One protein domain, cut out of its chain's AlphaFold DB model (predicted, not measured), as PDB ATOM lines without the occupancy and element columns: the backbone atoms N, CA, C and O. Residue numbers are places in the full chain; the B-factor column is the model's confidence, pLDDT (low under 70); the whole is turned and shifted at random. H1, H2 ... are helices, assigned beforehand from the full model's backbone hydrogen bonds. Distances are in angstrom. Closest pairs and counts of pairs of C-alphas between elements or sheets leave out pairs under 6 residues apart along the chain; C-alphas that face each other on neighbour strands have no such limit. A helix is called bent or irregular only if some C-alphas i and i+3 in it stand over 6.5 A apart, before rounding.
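Overview. This is residues 4 to 53 of the 64 residues of an uncharacterized protein of Cladophialophora carrionii (UniProt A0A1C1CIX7). One long helix, H2, makes a straight shaft with short helices strung off both of its ends: H1 folds back near its first end, while at the other end H3 turns off crosswise and the chain runs on to a last short helix, H4. There is no packed core, and no helix touches another. The printed part has 50 residues, with four named helices in the order H1, H2, H3, H4 and no named strand, and its class is all helix. It is extended, with a radius of gyration of the C-alphas of 17.1 A, and its outline is a rod spanning 49 by 20 by 18 A.

Arrangement. The longest helix is H2, residues 12 to 31. H3, residues 33 to 40, is close to H2 but not clearly touching it: their closest C-alphas, those of Met 29 and Ile 36, are 7.6 A apart. The lines of H2 and H3 stand at 81 degrees, about perpendicular. H1, residues 4 to 8, is also close to H2 but not clearly touching, and their closest C-alphas, those of Tyr 7 and Arg 15, are 7.4 A apart. H4, residues 46 to 51, is apart from H3, from H2 and from H1. H1 and H3 are apart as well. In H1, H2, H3 and H4 every pair of O i and N i+4 is within hydrogen-bond range.

Along the chain. H2 has 20 residues and measures 28.6 A from its first to its last C-alpha, from Pro 12 at (122.232, 142.969, 130.699) to Leu 31 at (146.113, 133.872, 117.890). H3, Ser 33 to Leu 40, measures 10.3 A. H1, Trp 4 to Lys 8, measures 6.3 A and begins with C-alpha 4 at (129.134, 136.455, 141.277). H4, Pro 46 to Asn 51, measures 8.9 A and ends with C-alpha 51 at (154.010, 113.678, 122.007). No helix is bent or irregular.

Size, cuts and confidence. The two C-alphas farthest apart, those of Ser 11 and Glu 47, are 48.9 A apart, and the C-alphas of the first and last printed residues, Trp 4 and Phe 53, are 37.6 A apart. The printed part has no cut. The links from H1 to H2, from H2 to H3 and from H3 to H4 are tight, with 3, 1 and 5 residues between the helices. Residues 19 to 32, of which 19 to 31 belong to H2, stand free, and so do residues 45 to 51, of which 46 to 51 belong to H4. The mean pLDDT of the printed part is 93.4, with a mean of 97 in H2 and 85 in H4, and no printed residue is under 70.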
ATOM      1  N   TRP A   4     130.342 136.896 141.970       93.40
ATOM      2  CA  TRP A   4     129.134 136.455 141.277       93.40
ATOM      3  C   TRP A   4     127.919 137.339 141.576       93.40
ATOM      4  O   TRP A   4     127.159 137.683 140.673       93.40
ATOM      5  N   SER A   5     127.735 137.737 142.838       93.62
ATOM      6  CA  SER A   5     126.651 138.646 143.218       93.62
ATOM      7  C   SER A   5     126.815 140.013 142.552       93.62
ATOM      8  O   SER A   5     125.854 140.516 141.979       93.62
ATOM      9  N   SER A   6     128.030 140.571 142.551       92.19
ATOM     10  CA  SER A   6     128.332 141.858 141.906       92.19
ATOM     11  C   SER A   6     128.160 141.815 140.383       92.19
ATOM     12  O   SER A   6     127.663 142.766 139.786       92.19
ATOM     13  N   TYR A   7     128.512 140.702 139.734       91.95
ATOM     14  CA  TYR A   7     128.270 140.520 138.301       91.95
ATOM     15  C   TYR A   7     126.770 140.498 137.976       91.95
ATOM     16  O   TYR A   7     126.329 141.121 137.010       91.95
ATOM     17  N   LYS A   8     125.963 139.823 138.806       92.46
ATOM     18  CA  LYS A   8     124.507 139.739 138.611       92.46
ATOM     19  C   LYS A   8     123.789 141.080 138.771       92.46
ATOM     20  O   LYS A   8     122.736 141.248 138.161       92.46
ATOM     21  N   THR A   9     124.331 142.019 139.548       95.37
ATOM     22  CA  THR A   9     123.747 143.364 139.696       95.37
ATOM     23  C   THR A   9     124.001 144.276 138.493       95.37
ATOM     24  O   THR A   9     123.404 145.345 138.406       95.37
ATOM     25  N   LEU A  10     124.863 143.880 137.548       95.64
ATOM     26  CA  LEU A  10     125.123 144.650 136.332       95.64
ATOM     27  C   LEU A  10     123.964 144.547 135.331       95.64
ATOM     28  O   LEU A  10     123.317 143.504 135.175       95.64
ATOM     29  N   SER A  11     123.753 145.620 134.563       96.65
ATOM     30  CA  SER A  11     122.762 145.621 133.481       96.65
ATOM     31  C   SER A  11     123.045 144.502 132.456       96.65
ATOM     32  O   SER A  11     124.208 144.133 132.257       96.65
ATOM     33  N   PRO A  12     122.024 143.949 131.770       96.47
ATOM     34  CA  PRO A  12     122.232 142.969 130.699       96.47
ATOM     35  C   PRO A  12     123.227 143.440 129.624       96.47
ATOM     36  O   PRO A  12     124.080 142.664 129.199       96.47
ATOM     37  N   LYS A  13     123.182 144.727 129.245       97.33
ATOM     38  CA  LYS A  13     124.107 145.330 128.272       97.33
ATOM     39  C   LYS A  13     125.552 145.304 128.769       97.33
ATOM     40  O   LYS A  13     126.445 144.912 128.026       97.33
ATOM     41  N   THR A  14     125.785 145.685 130.024       97.20
ATOM     42  CA  THR A  14     127.130 145.668 130.624       97.20
ATOM     43  C   THR A  14     127.688 144.249 130.672       97.20
ATOM     44  O   THR A  14     128.841 144.031 130.319       97.20
ATOM     45  N   ARG A  15     126.857 143.269 131.045       96.75
ATOM     46  CA  ARG A  15     127.239 141.850 131.051       96.75
ATOM     47  C   ARG A  15     127.614 141.351 129.654       96.75
ATOM     48  O   ARG A  15     128.646 140.703 129.508       96.75
ATOM     49  N   ALA A  16     126.835 141.708 128.632       97.28
ATOM     50  CA  ALA A  16     127.143 141.371 127.242       97.28
ATOM     51  C   ALA A  16     128.476 141.983 126.777       97.28
ATOM     52  O   ALA A  16     129.298 141.275 126.204       97.28
ATOM     53  N   MET A  17     128.732 143.260 127.084       97.76
ATOM     54  CA  MET A  17     130.003 143.920 126.752       97.76
ATOM     55  C   MET A  17     131.206 143.245 127.421       97.76
ATOM     56  O   MET A  17     132.228 143.055 126.770       97.76
ATOM     57  N   ILE A  18     131.079 142.845 128.693       96.32
ATOM     58  CA  ILE A  18     132.119 142.075 129.396       96.32
ATOM     59  C   ILE A  18     132.349 140.735 128.691       96.32
ATOM     60  O   ILE A  18     133.493 140.371 128.438       96.32
ATOM     61  N   GLY A  19     131.279 140.019 128.331       96.10
ATOM     62  CA  GLY A  19     131.375 138.751 127.607       96.10
ATOM     63  C   GLY A  19     132.103 138.889 126.268       96.10
ATOM     64  O   GLY A  19     133.025 138.124 125.994       96.10
ATOM     65  N   VAL A  20     131.753 139.901 125.470       98.25
ATOM     66  CA  VAL A  20     132.428 140.194 124.193       98.25
ATOM     67  C   VAL A  20     133.900 140.541 124.415       98.25
ATOM     68  O   VAL A  20     134.756 140.013 123.713       98.25
ATOM     69  N   ALA A  21     134.216 141.374 125.408       97.93
ATOM     70  CA  ALA A  21     135.600 141.719 125.730       97.93
ATOM     71  C   ALA A  21     136.427 140.483 126.128       97.93
ATOM     72  O   ALA A  21     137.551 140.323 125.657       97.93
ATOM     73  N   LEU A  22     135.860 139.582 126.940       98.12
ATOM     74  CA  LEU A  22     136.506 138.323 127.321       98.12
ATOM     75  C   LEU A  22     136.733 137.410 126.115       98.12
ATOM     76  O   LEU A  22     137.819 136.854 125.979       98.12
ATOM     77  N   MET A  23     135.738 137.280 125.233       98.21
ATOM     78  CA  MET A  23     135.864 136.490 124.006       98.21
ATOM     79  C   MET A  23     136.945 137.055 123.084       98.21
ATOM     80  O   MET A  23     137.786 136.299 122.615       98.21
ATOM     81  N   LEU A  24     136.975 138.373 122.863       98.34
ATOM     82  CA  LEU A  24     138.009 139.018 122.050       98.34
ATOM     83  C   LEU A  24     139.406 138.813 122.645       98.34
ATOM     84  O   LEU A  24     140.331 138.475 121.910       98.34
ATOM     85  N   ASN A  25     139.554 138.960 123.964       97.03
ATOM     86  CA  ASN A  25     140.822 138.715 124.645       97.03
ATOM     87  C   ASN A  25     141.263 137.248 124.524       97.03
ATOM     88  O   ASN A  25     142.420 136.987 124.220       97.03
ATOM     89  N   ALA A  26     140.351 136.292 124.724       97.88
ATOM     90  CA  ALA A  26     140.649 134.867 124.578       97.88
ATOM     91  C   ALA A  26     141.060 134.517 123.139       97.88
ATOM     92  O   ALA A  26     142.058 133.832 122.939       97.88
ATOM     93  N   SER A  27     140.346 135.039 122.141       97.59
ATOM     94  CA  SER A  27     140.701 134.861 120.732       97.59
ATOM     95  C   SER A  27     142.067 135.461 120.402       97.59
ATOM     96  O   SER A  27     142.848 134.828 119.700       97.59
ATOM     97  N   ALA A  28     142.389 136.647 120.927       96.76
ATOM     98  CA  ALA A  28     143.711 137.246 120.757       96.76
ATOM     99  C   ALA A  28     144.809 136.385 121.405       96.76
ATOM    100  O   ALA A  28     145.825 136.123 120.774       96.76
ATOM    101  N   MET A  29     144.586 135.888 122.624       95.07
ATOM    102  CA  MET A  29     145.530 134.995 123.311       95.07
ATOM    103  C   MET A  29     145.781 133.702 122.529       95.07
ATOM    104  O   MET A  29     146.914 133.246 122.470       95.07
ATOM    105  N   LEU A  30     144.751 133.137 121.892       96.17
ATOM    106  CA  LEU A  30     144.905 131.968 121.023       96.17
ATOM    107  C   LEU A  30     145.651 132.291 119.722       96.17
ATOM    108  O   LEU A  30     146.438 131.477 119.264       96.17
ATOM    109  N   LEU A  31     145.419 133.462 119.119       97.05
ATOM    110  CA  LEU A  31     146.113 133.872 117.890       97.05
ATOM    111  C   LEU A  31     147.605 134.136 118.110       97.05
ATOM    112  O   LEU A  31     148.398 133.939 117.194       97.05
ATOM    113  N   PHE A  32     147.969 134.603 119.301       96.26
ATOM    114  CA  PHE A  32     149.342 134.947 119.663       96.26
ATOM    115  C   PHE A  32     149.947 133.961 120.676       96.26
ATOM    116  O   PHE A  32     150.875 134.327 121.403       96.26
ATOM    117  N   SER A  33     149.414 132.733 120.757       94.43
ATOM    118  CA  SER A  33     149.806 131.739 121.766       94.43
ATOM    119  C   SER A  33     151.304 131.472 121.743       94.43
ATOM    120  O   SER A  33     151.935 131.550 122.787       94.43
ATOM    121  N   ASP A  34     151.897 131.283 120.565       92.72
ATOM    122  CA  ASP A  34     153.319 130.949 120.428       92.72
ATOM    123  C   ASP A  34     154.227 132.057 120.984       92.72
ATOM    124  O   ASP A  34     155.213 131.783 121.672       92.72
ATOM    125  N   GLN A  35     153.896 133.332 120.726       94.89
ATOM    126  CA  GLN A  35     154.667 134.463 121.255       94.89
ATOM    127  C   GLN A  35     154.483 134.602 122.766       94.89
ATOM    128  O   GLN A  35     155.435 134.939 123.471       94.89
ATOM    129  N   ILE A  36     153.272 134.345 123.264       94.49
ATOM    130  CA  ILE A  36     152.969 134.359 124.696       94.49
ATOM    131  C   ILE A  36     153.721 133.226 125.403       94.49
ATOM    132  O   ILE A  36     154.370 133.473 126.416       94.49
ATOM    133  N   GLU A  37     153.697 132.011 124.860       94.02
ATOM    134  CA  GLU A  37     154.410 130.849 125.392       94.02
ATOM    135  C   GLU A  37     155.924 131.080 125.410       94.02
ATOM    136  O   GLU A  37     156.571 130.807 126.423       94.02
ATOM    137  N   ALA A  38     156.483 131.661 124.344       94.18
ATOM    138  CA  ALA A  38     157.892 132.046 124.286       94.18
ATOM    139  C   ALA A  38     158.253 133.116 125.328       94.18
ATOM    140  O   ALA A  38     159.271 132.994 126.009       94.18
ATOM    141  N   ALA A  39     157.413 134.142 125.500       94.89
ATOM    142  CA  ALA A  39     157.632 135.195 126.493       94.89
ATOM    143  C   ALA A  39     157.519 134.686 127.939       94.89
ATOM    144  O   ALA A  39     158.215 135.179 128.826       94.89
ATOM    145  N   LEU A  40     156.654 133.698 128.178       95.79
ATOM    146  CA  LEU A  40     156.482 133.043 129.473       95.79
ATOM    147  C   LEU A  40     157.521 131.938 129.736       95.79
ATOM    148  O   LEU A  40     157.580 131.429 130.853       95.79
ATOM    149  N   GLY A  41     158.336 131.570 128.741       94.12
ATOM    150  CA  GLY A  41     159.321 130.494 128.856       94.12
ATOM    151  C   GLY A  41     158.700 129.099 128.966       94.12
ATOM    152  O   GLY A  41     159.311 128.205 129.544       94.12
ATOM    153  N   VAL A  42     157.486 128.918 128.441       93.75
ATOM    154  CA  VAL A  42     156.729 127.651 128.471       93.75
ATOM    155  C   VAL A  42     156.593 127.019 127.084       93.75
ATOM    156  O   VAL A  42     155.717 126.188 126.869       93.75
ATOM    157  N   THR A  43     157.450 127.410 126.137       91.65
ATOM    158  CA  THR A  43     157.490 126.803 124.803       91.65
ATOM    159  C   THR A  43     157.757 125.296 124.913       91.65
ATOM    160  O   THR A  43     158.764 124.916 125.519       91.65
ATOM    161  N   PRO A  44     156.920 124.438 124.299       87.91
ATOM    162  CA  PRO A  44     157.111 122.996 124.334       87.91
ATOM    163  C   PRO A  44     158.469 122.583 123.766       87.91
ATOM    164  O   PRO A  44     158.871 123.014 122.679       87.91
ATOM    165  N   THR A  45     159.155 121.695 124.473       88.88
ATOM    166  CA  THR A  45     160.383 121.053 124.002       88.88
ATOM    167  C   THR A  45     160.117 120.205 122.750       88.88
ATOM    168  O   THR A  45     158.984 119.775 122.510       88.88
ATOM    169  N   PRO A  46     161.148 119.895 121.939       86.46
ATOM    170  CA  PRO A  46     160.978 119.038 120.764       86.46
ATOM    171  C   PRO A  46     160.348 117.670 121.075       86.46
ATOM    172  O   PRO A  46     159.570 117.155 120.275       86.46
ATOM    173  N   GLU A  47     160.647 117.090 122.242       86.05
ATOM    174  CA  GLU A  47     160.061 115.821 122.690       86.05
ATOM    175  C   GLU A  47     158.565 115.964 123.013       86.05
ATOM    176  O   GLU A  47     157.761 115.110 122.635       86.05
ATOM    177  N   GLU A  48     158.158 117.062 123.655       87.36
ATOM    178  CA  GLU A  48     156.751 117.351 123.960       87.36
ATOM    179  C   GLU A  48     155.929 117.583 122.691       87.36
ATOM    180  O   GLU A  48     154.824 117.050 122.570       87.36
ATOM    181  N   GLN A  49     156.488 118.289 121.704       83.56
ATOM    182  CA  GLN A  49     155.830 118.512 120.412       83.56
ATOM    183  C   GLN A  49     155.553 117.196 119.674       83.56
ATOM    184  O   GLN A  49     154.478 117.017 119.103       83.56
ATOM    185  N   GLN A  50     156.480 116.235 119.734       83.57
ATOM    186  CA  GLN A  50     156.276 114.901 119.156       83.57
ATOM    187  C   GLN A  50     155.188 114.102 119.887       83.57
ATOM    188  O   GLN A  50     154.517 113.259 119.290       83.57
ATOM    189  N   ASN A  51     154.997 114.363 121.181       81.54
ATOM    190  CA  ASN A  51     154.010 113.678 122.007       81.54
ATOM    191  C   ASN A  51     152.607 114.295 121.922       81.54
ATOM    192  O   ASN A  51     151.645 113.629 122.308       81.54
ATOM    193  N   ALA A  52     152.471 115.516 121.393       80.99
ATOM    194  CA  ALA A  52     151.216 116.273 121.377       80.99
ATOM    195  C   ALA A  52     150.050 115.540 120.687       80.99
ATOM    196  O   ALA A  52     148.899 115.685 121.093       80.99
ATOM    197  N   PHE A  53     150.339 114.708 119.683       79.15
ATOM    198  CA  PHE A  53     149.331 113.974 118.907       79.15
ATOM    199  C   PHE A  53     149.317 112.467 119.182       79.15
ATOM    200  O   PHE A  53     148.734 111.703 118.408       79.15
TER     201      PHE A  53